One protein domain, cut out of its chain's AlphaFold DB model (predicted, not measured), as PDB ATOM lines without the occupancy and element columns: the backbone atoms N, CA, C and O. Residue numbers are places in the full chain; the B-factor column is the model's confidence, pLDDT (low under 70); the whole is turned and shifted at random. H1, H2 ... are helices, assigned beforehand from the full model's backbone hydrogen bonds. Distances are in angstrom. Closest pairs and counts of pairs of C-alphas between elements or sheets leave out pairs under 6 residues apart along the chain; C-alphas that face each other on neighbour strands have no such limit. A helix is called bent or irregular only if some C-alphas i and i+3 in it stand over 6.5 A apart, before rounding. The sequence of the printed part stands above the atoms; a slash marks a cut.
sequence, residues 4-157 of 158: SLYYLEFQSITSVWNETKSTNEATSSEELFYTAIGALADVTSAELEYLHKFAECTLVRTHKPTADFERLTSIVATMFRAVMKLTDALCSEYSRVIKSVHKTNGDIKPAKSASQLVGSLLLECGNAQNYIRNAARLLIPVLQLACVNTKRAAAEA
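Overview. This is residues 4 to 157 of the 158 residues of an uncharacterized protein of Echinostoma caproni (UniProt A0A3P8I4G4). A long, slender bundle of four helices runs up and down, with H4, H2 and H3 side by side and the shorter H1 along H2 and partly H3, on the side away from H4. Seen along the rod, the helices sit at the corners of a diamond, with H1 and H4 at opposite corners. The printed part has 154 residues with four named helices, H1 H2 H3 H4 in chain order, and no named strand: all helix. It is loose, with a radius of gyration of the C-alphas of 20.1 A, and spans 75 by 26 by 17 A.

Along the chain. Find C-alpha 114 at (-40.750, -16.128, -36.927); from there H4, residues 114 to 155, runs 62.4 A to C-alpha 155 at (-58.579, 39.774, -58.105). It is neither bent nor irregular, but only just: C-alphas 138 and 141 are 6.5 A apart. H3, residues 69 to 105, is 53.3 A long, and H2, residues 29 to 59, 45.4 A. H1, residues 4 to 25, begins at (-40.517, 12.609, -66.694) and is 33.0 A long; it is irregular, with C-alphas 21 and 24 7.2 A apart, and has a kink of 26 degrees near residue 19.

Arrangement. Look at Thr 44 and Ala 128, the closest C-alphas of H2 and H4, 6.0 A apart; these helices touch and run the same way at a shallow tilt of 4 degrees. H3 and H4 form a hairpin, closest at the C-alphas of Ser 95 and Val 118, 5.5 A. H2 and H3 form another, closest at Ser 29 and Ile 98, 5.0 A between C-alphas. H1 and H2 form a third, closest at the C-alphas of Val 16 and Ala 39, 6.3 A. H1 touches H3 with residues 17 to 24 alone, and is apart from H4. Every O i to N i+4 pair is within hydrogen-bond range in H2 and H3, against 15 of 18 in H1 and 34 of 38 in H4.

Size, cuts and confidence. The C-alphas of Ile 108 and Ala 157, the two farthest apart, are 74.8 A from each other. The printed part has no cut and no long link. Look for pLDDT under 70 at residues 4 to 27, 61 to 68, 105 to 111 and 157.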
ATOM      1  N   SER A   4     -41.579  13.596 -66.969       36.66
ATOM      2  CA  SER A   4     -40.517  12.609 -66.694       36.66
ATOM      3  C   SER A   4     -40.494  12.111 -65.244       36.66
ATOM      4  O   SER A   4     -40.053  10.993 -65.000       36.66
ATOM      5  N   LEU A   5     -40.964  12.916 -64.286       43.50
ATOM      6  CA  LEU A   5     -40.888  12.598 -62.852       43.50
ATOM      7  C   LEU A   5     -41.945  11.583 -62.403       43.50
ATOM      8  O   LEU A   5     -41.608  10.643 -61.693       43.50
ATOM      9  N   TYR A   6     -43.178  11.691 -62.914       45.19
ATOM     10  CA  TYR A   6     -44.229  10.689 -62.676       45.19
ATOM     11  C   TYR A   6     -43.817   9.280 -63.130       45.19
ATOM     12  O   TYR A   6     -44.257   8.290 -62.555       45.19
ATOM     13  N   TYR A   7     -42.977   9.188 -64.167       42.91
ATOM     14  CA  TYR A   7     -42.519   7.915 -64.719       42.91
ATOM     15  C   TYR A   7     -41.392   7.273 -63.899       42.91
ATOM     16  O   TYR A   7     -41.350   6.051 -63.792       42.91
ATOM     17  N   LEU A   8     -40.505   8.077 -63.303       41.88
ATOM     18  CA  LEU A   8     -39.363   7.589 -62.520       41.88
ATOM     19  C   LEU A   8     -39.787   7.057 -61.139       41.88
ATOM     20  O   LEU A   8     -39.362   5.976 -60.742       41.88
ATOM     21  N   GLU A   9     -40.682   7.757 -60.436       50.84
ATOM     22  CA  GLU A   9     -41.103   7.373 -59.074       50.84
ATOM     23  C   GLU A   9     -42.070   6.170 -59.076       50.84
ATOM     24  O   GLU A   9     -41.947   5.259 -58.256       50.84
ATOM     25  N   PHE A  10     -42.974   6.086 -60.064       50.38
ATOM     26  CA  PHE A  10     -43.857   4.922 -60.223       50.38
ATOM     27  C   PHE A  10     -43.086   3.652 -60.627       50.38
ATOM     28  O   PHE A  10     -43.464   2.545 -60.228       50.38
ATOM     29  N   GLN A  11     -41.982   3.790 -61.377       53.78
ATOM     30  CA  GLN A  11     -41.088   2.666 -61.664       53.78
ATOM     31  C   GLN A  11     -40.398   2.143 -60.404       53.78
ATOM     32  O   GLN A  11     -40.339   0.928 -60.254       53.78
ATOM     33  N   SER A  12     -39.967   3.017 -59.487       60.62
ATOM     34  CA  SER A  12     -39.340   2.610 -58.219       60.62
ATOM     35  C   SER A  12     -40.294   1.807 -57.329       60.62
ATOM     36  O   SER A  12     -39.926   0.797 -56.743       60.62
ATOM     37  N   ILE A  13     -41.559   2.217 -57.242       60.06
ATOM     38  CA  ILE A  13     -42.564   1.490 -56.456       60.06
ATOM     39  C   ILE A  13     -42.902   0.134 -57.097       60.06
ATOM     40  O   ILE A  13     -43.047  -0.887 -56.419       60.06
ATOM     41  N   THR A  14     -43.022   0.110 -58.425       62.25
ATOM     42  CA  THR A  14     -43.318  -1.121 -59.167       62.25
ATOM     43  C   THR A  14     -42.126  -2.084 -59.152       62.25
ATOM     44  O   THR A  14     -42.332  -3.297 -59.108       62.25
ATOM     45  N   SER A  15     -40.888  -1.575 -59.146       68.44
ATOM     46  CA  SER A  15     -39.680  -2.395 -59.013       68.44
ATOM     47  C   SER A  15     -39.613  -3.052 -57.641       68.44
ATOM     48  O   SER A  15     -39.472  -4.269 -57.598       68.44
ATOM     49  N   VAL A  16     -39.883  -2.318 -56.552       68.12
ATOM     50  CA  VAL A  16     -39.965  -2.887 -55.191       68.12
ATOM     51  C   VAL A  16     -40.986  -4.029 -55.124       68.12
ATOM     52  O   VAL A  16     -40.722  -5.089 -54.551       68.12
ATOM     53  N   TRP A  17     -42.155  -3.870 -55.754       66.50
ATOM     54  CA  TRP A  17     -43.154  -4.942 -55.815       66.50
ATOM     55  C   TRP A  17     -42.685  -6.158 -56.627       66.50
ATOM     56  O   TRP A  17     -42.935  -7.302 -56.243       66.50
ATOM     57  N   ASN A  18     -42.003  -5.933 -57.749       68.94
ATOM     58  CA  ASN A  18     -41.480  -7.011 -58.588       68.94
ATOM     59  C   ASN A  18     -40.322  -7.757 -57.910       68.94
ATOM     60  O   ASN A  18     -40.277  -8.984 -57.964       68.94
ATOM     61  N   GLU A  19     -39.449  -7.047 -57.202       67.88
ATOM     62  CA  GLU A  19     -38.389  -7.623 -56.366       67.88
ATOM     63  C   GLU A  19     -38.984  -8.458 -55.226       67.88
ATOM     64  O   GLU A  19     -38.539  -9.577 -54.972       67.88
ATOM     65  N   THR A  20     -40.092  -7.998 -54.636       65.00
ATOM     66  CA  THR A  20     -40.850  -8.751 -53.619       65.00
ATOM     67  C   THR A  20     -41.514 -10.022 -54.172       65.00
ATOM     68  O   THR A  20     -41.894 -10.902 -53.408       65.00
ATOM     69  N   LYS A  21     -41.659 -10.180 -55.493       62.12
ATOM     70  CA  LYS A  21     -42.067 -11.467 -56.091       62.12
ATOM     71  C   LYS A  21     -40.891 -12.421 -56.310       62.12
ATOM     72  O   LYS A  21     -41.115 -13.627 -56.396       62.12
ATOM     73  N   SER A  22     -39.667 -11.900 -56.394       61.09
ATOM     74  CA  SER A  22     -38.437 -12.679 -56.593       61.09
ATOM     75  C   SER A  22     -37.832 -13.202 -55.283       61.09
ATOM     76  O   SER A  22     -36.927 -14.030 -55.308       61.09
ATOM     77  N   THR A  23     -38.343 -12.781 -54.121       59.44
ATOM     78  CA  THR A  23     -37.833 -13.134 -52.778       59.44
ATOM     79  C   THR A  23     -37.999 -14.598 -52.365       59.44
ATOM     80  O   THR A  23     -37.587 -14.969 -51.268       59.44
ATOM     81  N   ASN A  24     -38.508 -15.464 -53.244       56.25
ATOM     82  CA  ASN A  24     -38.447 -16.920 -53.063       56.25
ATOM     83  C   ASN A  24     -37.006 -17.480 -53.086       56.25
ATOM     84  O   ASN A  24     -36.826 -18.664 -52.811       56.25
ATOM     85  N   GLU A  25     -36.001 -16.657 -53.404       56.31
ATOM     86  CA  GLU A  25     -34.580 -17.033 -53.434       56.31
ATOM     87  C   GLU A  25     -33.820 -16.739 -52.122       56.31
ATOM     88  O   GLU A  25     -32.650 -17.094 -52.010       56.31
ATOM     89  N   ALA A  26     -34.447 -16.099 -51.125       59.12
ATOM     90  CA  ALA A  26     -33.763 -15.717 -49.886       59.12
ATOM     91  C   ALA A  26     -33.406 -16.924 -48.995       59.12
ATOM     92  O   ALA A  26     -34.199 -17.854 -48.823       59.12
ATOM     93  N   THR A  27     -32.222 -16.876 -48.379       67.38
ATOM     94  CA  THR A  27     -31.597 -18.026 -47.704       67.38
ATOM     95  C   THR A  27     -32.110 -18.230 -46.276       67.38
ATOM     96  O   THR A  27     -32.132 -19.362 -45.786       67.38
ATOM     97  N   SER A  28     -32.549 -17.160 -45.596       85.00
ATOM     98  CA  SER A  28     -33.043 -17.224 -44.211       85.00
ATOM     99  C   SER A  28     -34.222 -16.290 -43.902       85.00
ATOM    100  O   SER A  28     -34.489 -15.305 -44.592       85.00
ATOM    101  N   SER A  29     -34.926 -16.598 -42.807       87.06
ATOM    102  CA  SER A  29     -36.048 -15.796 -42.305       87.06
ATOM    103  C   SER A  29     -35.626 -14.394 -41.825       87.06
ATOM    104  O   SER A  29     -36.406 -13.447 -41.942       87.06
ATOM    105  N   GLU A  30     -34.391 -14.240 -41.337       88.44
ATOM    106  CA  GLU A  30     -33.823 -12.954 -40.911       88.44
ATOM    107  C   GLU A  30     -33.426 -12.075 -42.102       88.44
ATOM    108  O   GLU A  30     -33.736 -10.885 -42.105       88.44
ATOM    109  N   GLU A  31     -32.818 -12.651 -43.145       86.94
ATOM    110  CA  GLU A  31     -32.530 -11.928 -44.394       86.94
ATOM    111  C   GLU A  31     -33.814 -11.354 -44.998       86.94
ATOM    112  O   GLU A  31     -33.878 -10.165 -45.300       86.94
ATOM    113  N   LEU A  32     -34.872 -12.166 -45.078       87.94
ATOM    114  CA  LEU A  32     -36.187 -11.719 -45.544       87.94
ATOM    115  C   LEU A  32     -36.761 -10.578 -44.708       87.94
ATOM    116  O   LEU A  32     -37.387  -9.673 -45.258       87.94
ATOM    117  N   PHE A  33     -36.563 -10.612 -43.388       91.75
ATOM    118  CA  PHE A  33     -36.975  -9.520 -42.514       91.75
ATOM    119  C   PHE A  33     -36.232  -8.225 -42.862       91.75
ATOM    120  O   PHE A  33     -36.878  -7.196 -43.042       91.75
ATOM    121  N   TYR A  34     -34.906  -8.262 -43.016       91.62
ATOM    122  CA  TYR A  34     -34.135  -7.069 -43.379       91.62
ATOM    123  C   TYR A  34     -34.481  -6.542 -44.775       91.62
ATOM    124  O   TYR A  34     -34.624  -5.331 -44.940       91.62
ATOM    125  N   THR A  35     -34.713  -7.426 -45.747       90.31
ATOM    126  CA  THR A  35     -35.222  -7.045 -47.073       90.31
ATOM    127  C   THR A  35     -36.584  -6.356 -46.967       90.31
ATOM    128  O   THR A  35     -36.807  -5.328 -47.604       90.31
ATOM    129  N   ALA A  36     -37.481  -6.859 -46.114       92.31
ATOM    130  CA  ALA A  36     -38.783  -6.239 -45.881       92.31
ATOM    131  C   ALA A  36     -38.660  -4.832 -45.272       92.31
ATOM    132  O   ALA A  36     -39.383  -3.923 -45.680       92.31
ATOM    133  N   ILE A  37     -37.736  -4.633 -44.324       95.12
ATOM    134  CA  ILE A  37     -37.453  -3.307 -43.753       95.12
ATOM    135  C   ILE A  37     -36.925  -2.348 -44.827       95.12
ATOM    136  O   ILE A  37     -37.391  -1.211 -44.891       95.12
ATOM    137  N   GLY A  38     -36.015  -2.807 -45.692       92.06
ATOM    138  CA  GLY A  38     -35.529  -2.030 -46.837       92.06
ATOM    139  C   GLY A  38     -36.671  -1.590 -47.755       92.06
ATOM    140  O   GLY A  38     -36.863  -0.399 -47.971       92.06
ATOM    141  N   ALA A  39     -37.523  -2.529 -48.170       90.94
ATOM    142  CA  ALA A  39     -38.676  -2.237 -49.024       90.94
ATOM    143  C   ALA A  39     -39.659  -1.228 -48.393       90.94
ATOM    144  O   ALA A  39     -40.184  -0.352 -49.082       90.94
ATOM    145  N   LEU A  40     -39.911  -1.316 -47.079       94.12
ATOM    146  CA  LEU A  40     -40.729  -0.328 -46.365       94.12
ATOM    147  C   LEU A  40     -40.074   1.060 -46.359       94.12
ATOM    148  O   LEU A  40     -40.776   2.063 -46.520       94.12
ATOM    149  N   ALA A  41     -38.753   1.132 -46.182       93.88
ATOM    150  CA  ALA A  41     -38.004   2.384 -46.211       93.88
ATOM    151  C   ALA A  41     -38.008   3.022 -47.611       93.88
ATOM    152  O   ALA A  41     -38.232   4.229 -47.727       93.88
ATOM    153  N   ASP A  42     -37.857   2.223 -48.665       90.50
ATOM    154  CA  ASP A  42     -37.887   2.684 -50.056       90.50
ATOM    155  C   ASP A  42     -39.259   3.255 -50.423       90.50
ATOM    156  O   ASP A  42     -39.359   4.382 -50.903       90.50
ATOM    157  N   VAL A  43     -40.342   2.539 -50.102       91.06
ATOM    158  CA  VAL A  43     -41.710   3.038 -50.326       91.06
ATOM    159  C   VAL A  43     -41.978   4.313 -49.526       91.06
ATOM    160  O   VAL A  43     -42.573   5.258 -50.046       91.06
ATOM    161  N   THR A  44     -41.528   4.362 -48.268       94.50
ATOM    162  CA  THR A  44     -41.696   5.546 -47.415       94.50
ATOM    163  C   THR A  44     -40.957   6.743 -47.999       94.50
ATOM    164  O   THR A  44     -41.552   7.806 -48.155       94.50
ATOM    165  N   SER A  45     -39.678   6.591 -48.339       93.44
ATOM    166  CA  SER A  45     -38.858   7.682 -48.871       93.44
ATOM    167  C   SER A  45     -39.372   8.193 -50.219       93.44
ATOM    168  O   SER A  45     -39.492   9.407 -50.384       93.44
ATOM    169  N   ALA A  46     -39.775   7.295 -51.123       89.50
ATOM    170  CA  ALA A  46     -40.356   7.657 -52.413       89.50
ATOM    171  C   ALA A  46     -41.644   8.484 -52.256       89.50
ATOM    172  O   ALA A  46     -41.807   9.511 -52.913       89.50
ATOM    173  N   GLU A  47     -42.545   8.091 -51.348       93.00
ATOM    174  CA  GLU A  47     -43.769   8.863 -51.096       93.00
ATOM    175  C   GLU A  47     -43.468  10.214 -50.430       93.00
ATOM    176  O   GLU A  47     -44.072  11.224 -50.784       93.00
ATOM    177  N   LEU A  48     -42.511  10.280 -49.496       93.69
ATOM    178  CA  LEU A  48     -42.092  11.558 -48.903       93.69
ATOM    179  C   LEU A  48     -41.541  12.520 -49.961       93.69
ATOM    180  O   LEU A  48     -41.883  13.704 -49.961       93.69
ATOM    181  N   GLU A  49     -40.716  12.017 -50.877       91.50
ATOM    182  CA  GLU A  49     -40.176  12.789 -51.992       91.50
ATOM    183  C   GLU A  49     -41.286  13.284 -52.930       91.50
ATOM    184  O   GLU A  49     -41.319  14.474 -53.268       91.50
ATOM    185  N   TYR A  50     -42.239  12.416 -53.277       90.56
ATOM    186  CA  TYR A  50     -43.407  12.772 -54.082       90.56
ATOM    187  C   TYR A  50     -44.230  13.892 -53.426       90.56
ATOM    188  O   TYR A  50     -44.551  14.898 -54.069       90.56
ATOM    189  N   LEU A  51     -44.536  13.771 -52.128       92.94
ATOM    190  CA  LEU A  51     -45.286  14.783 -51.380       92.94
ATOM    191  C   LEU A  51     -44.524  16.117 -51.315       92.94
ATOM    192  O   LEU A  51     -45.129  17.178 -51.489       92.94
ATOM    193  N   HIS A  52     -43.202  16.090 -51.124       91.56
ATOM    194  CA  HIS A  52     -42.373  17.298 -51.138       91.56
ATOM    195  C   HIS A  52     -42.367  17.994 -52.504       91.56
ATOM    196  O   HIS A  52     -42.630  19.196 -52.577       91.56
ATOM    197  N   LYS A  53     -42.148  17.257 -53.598       87.06
ATOM    198  CA  LYS A  53     -42.214  17.812 -54.961       87.06
ATOM    199  C   LYS A  53     -43.598  18.341 -55.294       87.06
ATOM    200  O   LYS A  53     -43.724  19.382 -55.938       87.06
ATOM    201  N   PHE A  54     -44.647  17.657 -54.843       87.69
ATOM    202  CA  PHE A  54     -46.011  18.144 -54.986       87.69
ATOM    203  C   PHE A  54     -46.215  19.485 -54.268       87.69
ATOM    204  O   PHE A  54     -46.820  20.397 -54.843       87.69
ATOM    205  N   ALA A  55     -45.694  19.631 -53.046       89.88
ATOM    206  CA  ALA A  55     -45.748  20.887 -52.303       89.88
ATOM    207  C   ALA A  55     -45.021  22.016 -53.050       89.88
ATOM    208  O   ALA A  55     -45.601  23.080 -53.266       89.88
ATOM    209  N   GLU A  56     -43.797  21.763 -53.514       86.44
ATOM    210  CA  GLU A  56     -43.008  22.716 -54.299       86.44
ATOM    211  C   GLU A  56     -43.749  23.133 -55.577       86.44
ATOM    212  O   GLU A  56     -43.987  24.318 -55.808       86.44
ATOM    213  N   CYS A  57     -44.219  22.160 -56.363       81.75
ATOM    214  CA  CYS A  57     -44.970  22.404 -57.593       81.75
ATOM    215  C   CYS A  57     -46.276  23.162 -57.350       81.75
ATOM    216  O   CYS A  57     -46.781  23.812 -58.262       81.75
ATOM    217  N   THR A  58     -46.857  23.046 -56.158       81.25
ATOM    218  CA  THR A  58     -48.070  23.762 -55.760       81.25
ATOM    219  C   THR A  58     -47.767  25.213 -55.385       81.25
ATOM    220  O   THR A  58     -48.523  26.101 -55.778       81.25
ATOM    221  N   LEU A  59     -46.657  25.472 -54.690       80.25
ATOM    222  CA  LEU A  59     -46.245  26.814 -54.258       80.25
ATOM    223  C   LEU A  59     -45.624  27.649 -55.383       80.25
ATOM    224  O   LEU A  59     -45.883  28.846 -55.469       80.25
ATOM    225  N   VAL A  60     -44.835  27.026 -56.261       77.12
ATOM    226  CA  VAL A  60     -44.086  27.696 -57.341       77.12
ATOM    227  C   VAL A  60     -44.958  27.943 -58.584       77.12
ATOM    228  O   VAL A  60     -44.455  28.392 -59.608       77.12
ATOM    229  N   ARG A  61     -46.279  27.696 -58.540       64.56
ATOM    230  CA  ARG A  61     -47.189  28.001 -59.664       64.56
ATOM    231  C   ARG A  61     -47.265  29.509 -59.940       64.56
ATOM    232  O   ARG A  61     -48.212  30.184 -59.550       64.56
ATOM    233  N   THR A  62     -46.289  30.034 -60.672       54.09
ATOM    234  CA  THR A  62     -46.289  31.380 -61.229       54.09
ATOM    235  C   THR A  62     -47.045  31.348 -62.552       54.09
ATOM    236  O   THR A  62     -46.530  30.870 -63.557       54.09
ATOM    237  N   HIS A  63     -48.267  31.871 -62.531       52.16
ATOM    238  CA  HIS A  63     -49.075  32.232 -63.696       52.16
ATOM    239  C   HIS A  63     -49.563  31.083 -64.602       52.16
ATOM    240  O   HIS A  63     -48.833  30.508 -65.401       52.16
ATOM    241  N   LYS A  64     -50.892  30.911 -64.568       52.81
ATOM    242  CA  LYS A  64     -51.763  30.075 -65.416       52.81
ATOM    243  C   LYS A  64     -51.899  28.608 -64.965       52.81
ATOM    244  O   LYS A  64     -50.963  27.820 -65.099       52.81
ATOM    245  N   PRO A  65     -53.081  28.200 -64.464       53.41
ATOM    246  CA  PRO A  65     -53.336  26.811 -64.123       53.41
ATOM    247  C   PRO A  65     -53.567  26.018 -65.414       53.41
ATOM    248  O   PRO A  65     -54.671  25.970 -65.938       53.41
ATOM    249  N   THR A  66     -52.532  25.367 -65.948       50.12
ATOM    250  CA  THR A  66     -52.729  24.373 -67.023       50.12
ATOM    251  C   THR A  66     -53.379  23.086 -66.494       50.12
ATOM    252  O   THR A  66     -53.860  22.268 -67.270       50.12
ATOM    253  N   ALA A  67     -53.392  22.888 -65.171       56.91
ATOM    254  CA  ALA A  67     -54.056  21.776 -64.504       56.91
ATOM    255  C   ALA A  67     -54.925  22.303 -63.361       56.91
ATOM    256  O   ALA A  67     -54.456  23.089 -62.537       56.91
ATOM    257  N   ASP A  68     -56.170  21.839 -63.337       69.75
ATOM    258  CA  ASP A  68     -57.138  22.103 -62.284       69.75
ATOM    259  C   ASP A  68     -56.588  21.645 -60.920       69.75
ATOM    260  O   ASP A  68     -56.090  20.522 -60.776       69.75
ATOM    261  N   PHE A  69     -56.638  22.530 -59.925       73.25
ATOM    262  CA  PHE A  69     -56.208  22.246 -58.557       73.25
ATOM    263  C   PHE A  69     -56.967  21.044 -57.972       73.25
ATOM    264  O   PHE A  69     -56.378  20.207 -57.280       73.25
ATOM    265  N   GLU A  70     -58.243  20.892 -58.333       76.69
ATOM    266  CA  GLU A  70     -59.060  19.732 -57.975       76.69
ATOM    267  C   GLU A  70     -58.473  18.429 -58.544       76.69
ATOM    268  O   GLU A  70     -58.303  17.433 -57.838       76.69
ATOM    269  N   ARG A  71     -58.056  18.442 -59.814       79.69
ATOM    270  CA  ARG A  71     -57.442  17.272 -60.454       79.69
ATOM    271  C   ARG A  71     -56.147  16.859 -59.755       79.69
ATOM    272  O   ARG A  71     -55.901  15.672 -59.563       79.69
ATOM    273  N   LEU A  72     -55.313  17.818 -59.375       77.56
ATOM    274  CA  LEU A  72     -54.014  17.551 -58.752       77.56
ATOM    275  C   LEU A  72     -54.147  17.000 -57.336       77.56
ATOM    276  O   LEU A  72     -53.487  16.025 -56.986       77.56
ATOM    277  N   THR A  73     -55.041  17.589 -56.545       81.88
ATOM    278  CA  THR A  73     -55.370  17.084 -55.208       81.88
ATOM    279  C   THR A  73     -55.967  15.675 -55.273       81.88
ATOM    280  O   THR A  73     -55.599  14.818 -54.469       81.88
ATOM    281  N   SER A  74     -56.796  15.384 -56.281       86.31
ATOM    282  CA  SER A  74     -57.321  14.037 -56.538       86.31
ATOM    283  C   SER A  74     -56.228  13.016 -56.897       86.31
ATOM    284  O   SER A  74     -56.240  11.887 -56.388       86.31
ATOM    285  N   ILE A  75     -55.243  13.407 -57.719       85.25
ATOM    286  CA  ILE A  75     -54.086  12.559 -58.060       85.25
ATOM    287  C   ILE A  75     -53.285  12.219 -56.799       85.25
ATOM    288  O   ILE A  75     -53.058  11.041 -56.532       85.25
ATOM    289  N   VAL A  76     -52.926  13.214 -55.983       88.56
ATOM    290  CA  VAL A  76     -52.191  12.987 -54.725       88.56
ATOM    291  C   VAL A  76     -52.975  12.099 -53.769       88.56
ATOM    292  O   VAL A  76     -52.422  11.142 -53.240       88.56
ATOM    293  N   ALA A  77     -54.275  12.343 -53.588       89.94
ATOM    294  CA  ALA A  77     -55.102  11.504 -52.726       89.94
ATOM    295  C   ALA A  77     -55.163  10.046 -53.218       89.94
ATOM    296  O   ALA A  77     -55.258   9.114 -52.415       89.94
ATOM    297  N   THR A  78     -55.118   9.834 -54.534       89.94
ATOM    298  CA  THR A  78     -55.083   8.498 -55.138       89.94
ATOM    299  C   THR A  78     -53.735   7.818 -54.929       89.94
ATOM    300  O   THR A  78     -53.728   6.658 -54.519       89.94
ATOM    301  N   MET A  79     -52.624   8.530 -55.141       88.19
ATOM    302  CA  MET A  79     -51.271   8.022 -54.878       88.19
ATOM    303  C   MET A  79     -51.090   7.662 -53.405       88.19
ATOM    304  O   MET A  79     -50.747   6.523 -53.106       88.19
ATOM    305  N   PHE A  80     -51.497   8.545 -52.492       92.00
ATOM    306  CA  PHE A  80     -51.466   8.287 -51.054       92.00
ATOM    307  C   PHE A  80     -52.200   6.987 -50.688       92.00
ATOM    308  O   PHE A  80     -51.665   6.121 -49.998       92.00
ATOM    309  N   ARG A  81     -53.430   6.792 -51.189       93.25
ATOM    310  CA  ARG A  81     -54.181   5.543 -50.952       93.25
ATOM    311  C   ARG A  81     -53.491   4.320 -51.551       93.25
ATOM    312  O   ARG A  81     -53.580   3.244 -50.964       93.25
ATOM    313  N   ALA A  82     -52.881   4.458 -52.725       90.69
ATOM    314  CA  ALA A  82     -52.168   3.370 -53.382       90.69
ATOM    315  C   ALA A  82     -50.931   2.957 -52.576       90.69
ATOM    316  O   ALA A  82     -50.759   1.769 -52.319       90.69
ATOM    317  N   VAL A  83     -50.143   3.923 -52.099       91.94
ATOM    318  CA  VAL A  83     -48.966   3.679 -51.259       91.94
ATOM    319  C   VAL A  83     -49.358   3.023 -49.941       91.94
ATOM    320  O   VAL A  83     -48.785   2.001 -49.594       91.94
ATOM    321  N   MET A  84     -50.395   3.509 -49.252       95.25
ATOM    322  CA  MET A  84     -50.860   2.881 -48.007       95.25
ATOM    323  C   MET A  84     -51.218   1.400 -48.202       95.25
ATOM    324  O   MET A  84     -50.796   0.548 -47.421       95.25
ATOM    325  N   LYS A  85     -51.940   1.080 -49.287       93.94
ATOM    326  CA  LYS A  85     -52.276  -0.308 -49.646       93.94
ATOM    327  C   LYS A  85     -51.046  -1.132 -50.010       93.94
ATOM    328  O   LYS A  85     -51.002  -2.317 -49.695       93.94
ATOM    329  N   LEU A  86     -50.076  -0.531 -50.693       90.69
ATOM    330  CA  LEU A  86     -48.823  -1.193 -51.025       90.69
ATOM    331  C   LEU A  86     -48.036  -1.535 -49.758       90.69
ATOM    332  O   LEU A  86     -47.577  -2.664 -49.637       90.69
ATOM    333  N   THR A  87     -47.919  -0.608 -48.808       94.12
ATOM    334  CA  THR A  87     -47.242  -0.838 -47.526       94.12
ATOM    335  C   THR A  87     -47.883  -2.004 -46.764       94.12
ATOM    336  O   THR A  87     -47.173  -2.899 -46.301       94.12
ATOM    337  N   ASP A  88     -49.221  -2.053 -46.707       95.38
ATOM    338  CA  ASP A  88     -49.962  -3.185 -46.125       95.38
ATOM    339  C   ASP A  88     -49.672  -4.502 -46.864       95.38
ATOM    340  O   ASP A  88     -49.390  -5.531 -46.242       95.38
ATOM    341  N   ALA A  89     -49.724  -4.477 -48.198       93.00
ATOM    342  CA  ALA A  89     -49.514  -5.655 -49.032       93.00
ATOM    343  C   ALA A  89     -48.086  -6.204 -48.903       93.00
ATOM    344  O   ALA A  89     -47.920  -7.408 -48.715       93.00
ATOM    345  N   LEU A  90     -47.069  -5.337 -48.930       91.12
ATOM    346  CA  LEU A  90     -45.671  -5.708 -48.708       91.12
ATOM    347  C   LEU A  90     -45.503  -6.369 -47.341       91.12
ATOM    348  O   LEU A  90     -44.981  -7.479 -47.250       91.12
ATOM    349  N   CYS A  91     -46.004  -5.733 -46.280       95.25
ATOM    350  CA  CYS A  91     -45.907  -6.277 -44.931       95.25
ATOM    351  C   CYS A  91     -46.576  -7.656 -44.818       95.25
ATOM    352  O   CYS A  91     -46.029  -8.562 -44.184       95.25
ATOM    353  N   SER A  92     -47.747  -7.831 -45.438       94.50
ATOM    354  CA  SER A  92     -48.475  -9.102 -45.456       94.50
ATOM    355  C   SER A  92     -47.704 -10.195 -46.204       94.50
ATOM    356  O   SER A  92     -47.524 -11.296 -45.675       94.50
ATOM    357  N   GLU A  93     -47.190  -9.891 -47.400       92.00
ATOM    358  CA  GLU A  93     -46.446 -10.853 -48.214       92.00
ATOM    359  C   GLU A  93     -45.133 -11.268 -47.553       92.00
ATOM    360  O   GLU A  93     -44.897 -12.463 -47.372       92.00
ATOM    361  N   TYR A  94     -44.323 -10.321 -47.077       92.00
ATOM    362  CA  TYR A  94     -43.102 -10.655 -46.342       92.00
ATOM    363  C   TYR A  94     -43.404 -11.453 -45.072       92.00
ATOM    364  O   TYR A  94     -42.729 -12.443 -44.794       92.00
ATOM    365  N   SER A  95     -44.469 -11.117 -44.339       93.62
ATOM    366  CA  SER A  95     -44.888 -11.902 -43.170       93.62
ATOM    367  C   SER A  95     -45.247 -13.345 -43.534       93.62
ATOM    368  O   SER A  95     -44.939 -14.271 -42.778       93.62
ATOM    369  N   ARG A  96     -45.908 -13.556 -44.677       92.31
ATOM    370  CA  ARG A  96     -46.253 -14.885 -45.195       92.31
ATOM    371  C   ARG A  96     -44.995 -15.670 -45.567       92.31
ATOM    372  O   ARG A  96     -44.866 -16.823 -45.154       92.31
ATOM    373  N   VAL A  97     -44.072 -15.052 -46.303       89.06
ATOM    374  CA  VAL A  97     -42.834 -15.696 -46.767       89.06
ATOM    375  C   VAL A  97     -41.904 -16.014 -45.591       89.06
ATOM    376  O   VAL A  97     -41.454 -17.151 -45.488       89.06
ATOM    377  N   ILE A  98     -41.717 -15.094 -44.634       89.38
ATOM    378  CA  ILE A  98     -40.914 -15.316 -43.413       89.38
ATOM    379  C   ILE A  98     -41.416 -16.543 -42.643       89.38
ATOM    380  O   ILE A  98     -40.631 -17.421 -42.287       89.38
ATOM    381  N   LYS A  99     -42.734 -16.646 -42.414       90.12
ATOM    382  CA  LYS A  99     -43.334 -17.811 -41.737       90.12
ATOM    383  C   LYS A  99     -43.128 -19.105 -42.521       90.12
ATOM    384  O   LYS A  99     -42.915 -20.150 -41.912       90.12
ATOM    385  N   SER A 100     -43.220 -19.039 -43.850       87.56
ATOM    386  CA  SER A 100     -43.024 -20.196 -44.723       87.56
ATOM    387  C   SER A 100     -41.583 -20.699 -44.660       87.56
ATOM    388  O   SER A 100     -41.370 -21.868 -44.350       87.56
ATOM    389  N   VAL A 101     -40.606 -19.815 -44.880       84.00
ATOM    390  CA  VAL A 101     -39.173 -20.150 -44.896       84.00
ATOM    391  C   VAL A 101     -38.701 -20.668 -43.539       84.00
ATOM    392  O   VAL A 101     -37.996 -21.670 -43.466       84.00
ATOM    393  N   HIS A 102     -39.160 -20.061 -42.443       82.69
ATOM    394  CA  HIS A 102     -38.817 -20.530 -41.099       82.69
ATOM    395  C   HIS A 102     -39.328 -21.954 -40.820       82.69
ATOM    396  O   HIS A 102     -38.670 -22.733 -40.132       82.69
ATOM    397  N   LYS A 103     -40.495 -22.318 -41.373       81.50
ATOM    398  CA  LYS A 103     -41.065 -23.665 -41.243       81.50
ATOM    399  C   LYS A 103     -40.318 -24.691 -42.099       81.50
ATOM    400  O   LYS A 103     -40.195 -25.834 -41.670       81.50
ATOM    401  N   THR A 104     -39.869 -24.315 -43.298       75.81
ATOM    402  CA  THR A 104     -39.204 -25.233 -44.238       75.81
ATOM    403  C   THR A 104     -37.745 -25.473 -43.903       75.81
ATOM    404  O   THR A 104     -37.292 -26.610 -43.983       75.81
ATOM    405  N   ASN A 105     -37.015 -24.425 -43.521       69.94
ATOM    406  CA  ASN A 105     -35.567 -24.517 -43.356       69.94
ATOM    407  C   ASN A 105     -35.179 -25.019 -41.966       69.94
ATOM    408  O   ASN A 105     -34.037 -25.431 -41.786       69.94
ATOM    409  N   GLY A 106     -36.121 -25.016 -41.011       58.97
ATOM    410  CA  GLY A 106     -35.879 -25.444 -39.638       58.97
ATOM    411  C   GLY A 106     -34.610 -24.798 -39.103       58.97
ATOM    412  O   GLY A 106     -33.642 -25.511 -38.851       58.97
ATOM    413  N   ASP A 107     -34.596 -23.457 -39.025       57.16
ATOM    414  CA  ASP A 107     -33.409 -22.676 -38.660       57.16
ATOM    415  C   ASP A 107     -32.698 -23.351 -37.472       57.16
ATOM    416  O   ASP A 107     -33.266 -23.509 -36.391       57.16
ATOM    417  N   ILE A 108     -31.460 -23.813 -37.679       57.16
ATOM    418  CA  ILE A 108     -30.766 -24.711 -36.735       57.16
ATOM    419  C   ILE A 108     -30.477 -24.017 -35.385       57.16
ATOM    420  O   ILE A 108     -30.152 -24.693 -34.411       57.16
ATOM    421  N   LYS A 109     -30.646 -22.687 -35.308       57.84
ATOM    422  CA  LYS A 109     -30.779 -21.836 -34.106       57.84
ATOM    423  C   LYS A 109     -31.049 -20.390 -34.565       57.84
ATOM    424  O   LYS A 109     -30.092 -19.643 -34.762       57.84
ATOM    425  N   PRO A 110     -32.304 -19.972 -34.780       63.66
ATOM    426  CA  PRO A 110     -32.584 -18.597 -35.172       63.66
ATOM    427  C   PRO A 110     -32.356 -17.662 -33.974       63.66
ATOM    428  O   PRO A 110     -32.684 -18.027 -32.841       63.66
ATOM    429  N   ALA A 111     -31.824 -16.453 -34.196       69.94
ATOM    430  CA  ALA A 111     -31.691 -15.474 -33.113       69.94
ATOM    431  C   ALA A 111     -33.069 -14.936 -32.685       69.94
ATOM    432  O   ALA A 111     -33.255 -14.528 -31.534       69.94
ATOM    433  N   LYS A 112     -34.052 -14.970 -33.595       79.50
ATOM    434  CA  LYS A 112     -35.455 -14.611 -33.345       79.50
ATOM    435  C   LYS A 112     -36.417 -15.630 -33.949       79.50
ATOM    436  O   LYS A 112     -36.244 -16.089 -35.069       79.50
ATOM    437  N   SER A 113     -37.500 -15.929 -33.236       88.06
ATOM    438  CA  SER A 113     -38.597 -16.728 -33.797       88.06
ATOM    439  C   SER A 113     -39.296 -15.995 -34.953       88.06
ATOM    440  O   SER A 113     -39.371 -14.763 -34.957       88.06
ATOM    441  N   ALA A 114     -39.919 -16.735 -35.878       88.00
ATOM    442  CA  ALA A 114     -40.750 -16.128 -36.927       88.00
ATOM    443  C   ALA A 114     -41.841 -15.194 -36.371       88.00
ATOM    444  O   ALA A 114     -42.157 -14.181 -36.987       88.00
ATOM    445  N   SER A 115     -42.396 -15.501 -35.192       92.00
ATOM    446  CA  SER A 115     -43.379 -14.634 -34.527       92.00
ATOM    447  C   SER A 115     -42.777 -13.281 -34.138       92.00
ATOM    448  O   SER A 115     -43.387 -12.243 -34.379       92.00
ATOM    449  N   GLN A 116     -41.552 -13.271 -33.603       94.62
ATOM    450  CA  GLN A 116     -40.849 -12.034 -33.250       94.62
ATOM    451  C   GLN A 116     -40.466 -11.214 -34.484       94.62
ATOM    452  O   GLN A 116     -40.606  -9.990 -34.458       94.62
ATOM    453  N   LEU A 117     -40.012 -11.864 -35.562       93.69
ATOM    454  CA  LEU A 117     -39.693 -11.189 -36.825       93.69
ATOM    455  C   LEU A 117     -40.942 -10.549 -37.441       93.69
ATOM    456  O   LEU A 117     -40.938  -9.361 -37.746       93.69
ATOM    457  N   VAL A 118     -42.040 -11.302 -37.540       95.25
ATOM    458  CA  VAL A 118     -43.320 -10.800 -38.064       95.25
ATOM    459  C   VAL A 118     -43.892  -9.695 -37.178       95.25
ATOM    460  O   VAL A 118     -44.351  -8.680 -37.690       95.25
ATOM    461  N   GLY A 119     -43.845  -9.858 -35.854       97.69
ATOM    462  CA  GLY A 119     -44.289  -8.829 -34.915       97.69
ATOM    463  C   GLY A 119     -43.499  -7.530 -35.071       97.69
ATOM    464  O   GLY A 119     -44.093  -6.458 -35.124       97.69
ATOM    465  N   SER A 120     -42.174  -7.628 -35.224       97.62
ATOM    466  CA  SER A 120     -41.316  -6.465 -35.485       97.62
ATOM    467  C   SER A 120     -41.648  -5.818 -36.832       97.62
ATOM    468  O   SER A 120     -41.774  -4.602 -36.911       97.62
ATOM    469  N   LEU A 121     -41.865  -6.619 -37.879       96.94
ATOM    470  CA  LEU A 121     -42.202  -6.113 -39.209       96.94
ATOM    471  C   LEU A 121     -43.542  -5.363 -39.220       96.94
ATOM    472  O   LEU A 121     -43.650  -4.311 -39.842       96.94
ATOM    473  N   LEU A 122     -44.550  -5.863 -38.499       97.94
ATOM    474  CA  LEU A 122     -45.843  -5.188 -38.356       97.94
ATOM    475  C   LEU A 122     -45.711  -3.836 -37.640       97.94
ATOM    476  O   LEU A 122     -46.371  -2.873 -38.033       97.94
ATOM    477  N   LEU A 123     -44.854  -3.750 -36.615       98.25
ATOM    478  CA  LEU A 123     -44.560  -2.481 -35.944       98.25
ATOM    479  C   LEU A 123     -43.890  -1.491 -36.901       98.25
ATOM    480  O   LEU A 123     -44.324  -0.342 -36.982       98.25
ATOM    481  N   GLU A 124     -42.901  -1.937 -37.675       97.81
ATOM    482  CA  GLU A 124     -42.228  -1.073 -38.650       97.81
ATOM    483  C   GLU A 124     -43.141  -0.656 -39.808       97.81
ATOM    484  O   GLU A 124     -43.090   0.490 -40.250       97.81
ATOM    485  N   CYS A 125     -44.058  -1.523 -40.240       98.12
ATOM    486  CA  CYS A 125     -45.115  -1.156 -41.181       98.12
ATOM    487  C   CYS A 125     -46.001  -0.033 -40.616       98.12
ATOM    488  O   CYS A 125     -46.248   0.972 -41.287       98.12
ATOM    489  N   GLY A 126     -46.416  -0.148 -39.350       98.31
ATOM    490  CA  GLY A 126     -47.160   0.906 -38.658       98.31
ATOM    491  C   GLY A 126     -46.377   2.222 -38.570       98.31
ATOM    492  O   GLY A 126     -46.942   3.294 -38.803       98.31
ATOM    493  N   ASN A 127     -45.072   2.156 -38.296       98.00
ATOM    494  CA  ASN A 127     -44.192   3.324 -38.284       98.00
ATOM    495  C   ASN A 127     -44.106   3.979 -39.669       98.00
ATOM    496  O   ASN A 127     -44.343   5.182 -39.781       98.00
ATOM    497  N   ALA A 128     -43.853   3.200 -40.722       97.69
ATOM    498  CA  ALA A 128     -43.808   3.664 -42.110       97.69
ATOM    499  C   ALA A 128     -45.105   4.392 -42.509       97.69
ATOM    500  O   ALA A 128     -45.087   5.530 -42.983       97.69
ATOM    501  N   GLN A 129     -46.256   3.788 -42.210       98.00
ATOM    502  CA  GLN A 129     -47.566   4.401 -42.439       98.00
ATOM    503  C   GLN A 129     -47.765   5.706 -41.663       98.00
ATOM    504  O   GLN A 129     -48.379   6.650 -42.167       98.00
ATOM    505  N   ASN A 130     -47.272   5.776 -40.424       98.06
ATOM    506  CA  ASN A 130     -47.335   6.994 -39.624       98.06
ATOM    507  C   ASN A 130     -46.471   8.107 -40.226       98.06
ATOM    508  O   ASN A 130     -46.945   9.243 -40.292       98.06
ATOM    509  N   TYR A 131     -45.266   7.797 -40.717       97.00
ATOM    510  CA  TYR A 131     -44.420   8.763 -41.422       97.00
ATOM    511  C   TYR A 131     -45.121   9.327 -42.660       97.00
ATOM    512  O   TYR A 131     -45.267  10.547 -42.770       97.00
ATOM    513  N   ILE A 132     -45.648   8.456 -43.527       96.75
ATOM    514  CA  ILE A 132     -46.386   8.851 -44.739       96.75
ATOM    515  C   ILE A 132     -47.599   9.725 -44.388       96.75
ATOM    516  O   ILE A 132     -47.786  10.810 -44.942       96.75
ATOM    517  N   ARG A 133     -48.414   9.311 -43.408       97.56
ATOM    518  CA  ARG A 133     -49.602  10.070 -42.985       97.56
ATOM    519  C   ARG A 133     -49.243  11.437 -42.407       97.56
ATOM    520  O   ARG A 133     -49.948  12.413 -42.662       97.56
ATOM    521  N   ASN A 134     -48.182  11.509 -41.609       97.19
ATOM    522  CA  ASN A 134     -47.744  12.760 -41.006       97.19
ATOM    523  C   ASN A 134     -47.220  13.731 -42.066       97.19
ATOM    524  O   ASN A 134     -47.604  14.896 -42.036       97.19
ATOM    525  N   ALA A 135     -46.449  13.256 -43.043       96.06
ATOM    526  CA  ALA A 135     -46.004  14.084 -44.158       96.06
ATOM    527  C   ALA A 135     -47.170  14.577 -45.023       96.06
ATOM    528  O   ALA A 135     -47.252  15.764 -45.329       96.06
ATOM    529  N   ALA A 136     -48.142  13.714 -45.333       95.00
ATOM    530  CA  ALA A 136     -49.325  14.114 -46.094       95.00
ATOM    531  C   ALA A 136     -50.139  15.212 -45.382       95.00
ATOM    532  O   ALA A 136     -50.670  16.113 -46.030       95.00
ATOM    533  N   ARG A 137     -50.200  15.203 -44.042       95.31
ATOM    534  CA  ARG A 137     -50.844  16.280 -43.264       95.31
ATOM    535  C   ARG A 137     -50.152  17.633 -43.436       95.31
ATOM    536  O   ARG A 137     -50.833  18.654 -43.383       95.31
ATOM    537  N   LEU A 138     -48.841  17.659 -43.683       95.56
ATOM    538  CA  LEU A 138     -48.102  18.901 -43.931       95.56
ATOM    539  C   LEU A 138     -48.492  19.564 -45.261       95.56
ATOM    540  O   LEU A 138     -48.255  20.757 -45.431       95.56
ATOM    541  N   LEU A 139     -49.163  18.849 -46.173       92.56
ATOM    542  CA  LEU A 139     -49.713  19.450 -47.389       92.56
ATOM    543  C   LEU A 139     -50.937  20.331 -47.136       92.56
ATOM    544  O   LEU A 139     -51.228  21.194 -47.957       92.56
ATOM    545  N   ILE A 140     -51.653  20.155 -46.023       91.44
ATOM    546  CA  ILE A 140     -52.853  20.947 -45.709       91.44
ATOM    547  C   ILE A 140     -52.561  22.458 -45.751       91.44
ATOM    548  O   ILE A 140     -53.214  23.152 -46.536       91.44
ATOM    549  N   PRO A 141     -51.583  22.993 -44.989       93.06
ATOM    550  CA  PRO A 141     -51.263  24.419 -45.047       93.06
ATOM    551  C   PRO A 141     -50.743  24.861 -46.422       93.06
ATOM    552  O   PRO A 141     -51.033  25.976 -46.853       93.06
ATOM    553  N   VAL A 142     -50.036  23.990 -47.150       90.38
ATOM    554  CA  VAL A 142     -49.548  24.284 -48.509       90.38
ATOM    555  C   VAL A 142     -50.711  24.492 -49.481       90.38
ATOM    556  O   VAL A 142     -50.750  25.480 -50.213       90.38
ATOM    557  N   LEU A 143     -51.695  23.592 -49.451       86.75
ATOM    558  CA  LEU A 143     -52.900  23.665 -50.272       86.75
ATOM    559  C   LEU A 143     -53.756  24.887 -49.911       86.75
ATOM    560  O   LEU A 143     -54.251  25.576 -50.800       86.75
ATOM    561  N   GLN A 144     -53.896  25.193 -48.619       87.25
ATOM    562  CA  GLN A 144     -54.606  26.389 -48.152       87.25
ATOM    563  C   GLN A 144     -53.960  27.674 -48.684       87.25
ATOM    564  O   GLN A 144     -54.658  28.536 -49.221       87.25
ATOM    565  N   LEU A 145     -52.632  27.785 -48.587       86.44
ATOM    566  CA  LEU A 145     -51.891  28.940 -49.092       86.44
ATOM    567  C   LEU A 145     -52.030  29.083 -50.614       86.44
ATOM    568  O   LEU A 145     -52.252  30.186 -51.114       86.44
ATOM    569  N   ALA A 146     -51.966  27.973 -51.353       81.94
ATOM    570  CA  ALA A 146     -52.151  27.972 -52.803       81.94
ATOM    571  C   ALA A 146     -53.543  28.475 -53.221       81.94
ATOM    572  O   ALA A 146     -53.653  29.292 -54.140       81.94
ATOM    573  N   CYS A 147     -54.600  28.065 -52.512       80.19
ATOM    574  CA  CYS A 147     -55.959  28.560 -52.741       80.19
ATOM    575  C   CYS A 147     -56.071  30.076 -52.520       80.19
ATOM    576  O   CYS A 147     -56.671  30.775 -53.338       80.19
ATOM    577  N   VAL A 148     -55.490  30.595 -51.433       83.38
ATOM    578  CA  VAL A 148     -55.499  32.036 -51.126       83.38
ATOM    579  C   VAL A 148     -54.755  32.828 -52.200       83.38
ATOM    580  O   VAL A 148     -55.289  33.806 -52.724       83.38
ATOM    581  N   ASN A 149     -53.558  32.378 -52.581       79.81
ATOM    582  CA  ASN A 149     -52.750  33.040 -53.601       79.81
ATOM    583  C   ASN A 149     -53.438  33.045 -54.971       79.81
ATOM    584  O   ASN A 149     -53.392  34.054 -55.671       79.81
ATOM    585  N   THR A 150     -54.129  31.957 -55.327       76.25
ATOM    586  CA  THR A 150     -54.899  31.872 -56.578       76.25
ATOM    587  C   THR A 150     -56.046  32.883 -56.597       76.25
ATOM    588  O   THR A 150     -56.233  33.571 -57.597       76.25
ATOM    589  N   LYS A 151     -56.783  33.027 -55.484       73.69
ATOM    590  CA  LYS A 151     -57.856  34.031 -55.364       73.69
ATOM    591  C   LYS A 151     -57.327  35.461 -55.477       73.69
ATOM    592  O   LYS A 151     -57.935  36.268 -56.170       73.69
ATOM    593  N   ARG A 152     -56.197  35.771 -54.829       76.56
ATOM    594  CA  ARG A 152     -55.573  37.101 -54.911       76.56
ATOM    595  C   ARG A 152     -55.122  37.429 -56.334       76.56
ATOM    596  O   ARG A 152     -55.445  38.496 -56.831       76.56
ATOM    597  N   ALA A 153     -54.451  36.492 -57.004       73.50
ATOM    598  CA  ALA A 153     -53.998  36.683 -58.380       73.50
ATOM    599  C   ALA A 153     -55.160  36.883 -59.372       73.50
ATOM    600  O   ALA A 153     -54.992  37.581 -60.365       73.50
ATOM    601  N   ALA A 154     -56.327  36.280 -59.114       72.06
ATOM    602  CA  ALA A 154     -57.531  36.525 -59.906       72.06
ATOM    603  C   ALA A 154     -58.089  37.942 -59.686       72.06
ATOM    604  O   ALA A 154     -58.445  38.594 -60.658       72.06
ATOM    605  N   ALA A 155     -58.108  38.427 -58.440       71.75
ATOM    606  CA  ALA A 155     -58.579  39.774 -58.105       71.75
ATOM    607  C   ALA A 155     -57.647  40.899 -58.599       71.75
ATOM    608  O   ALA A 155     -58.107  42.001 -58.849       71.75
ATOM    609  N   GLU A 156     -56.341  40.641 -58.728       74.00
ATOM    610  CA  GLU A 156     -55.364  41.597 -59.284       74.00
ATOM    611  C   GLU A 156     -55.384  41.658 -60.825       74.00
ATOM    612  O   GLU A 156     -54.769  42.545 -61.413       74.00
ATOM    613  N   ALA A 157     -56.040  40.694 -61.481       67.81
ATOM    614  CA  ALA A 157     -56.153  40.611 -62.938       67.81
ATOM    615  C   ALA A 157     -57.459  41.221 -63.492       67.81
ATOM    616  O   ALA A 157     -57.641  41.223 -64.712       67.81
TER     617      ALA A 157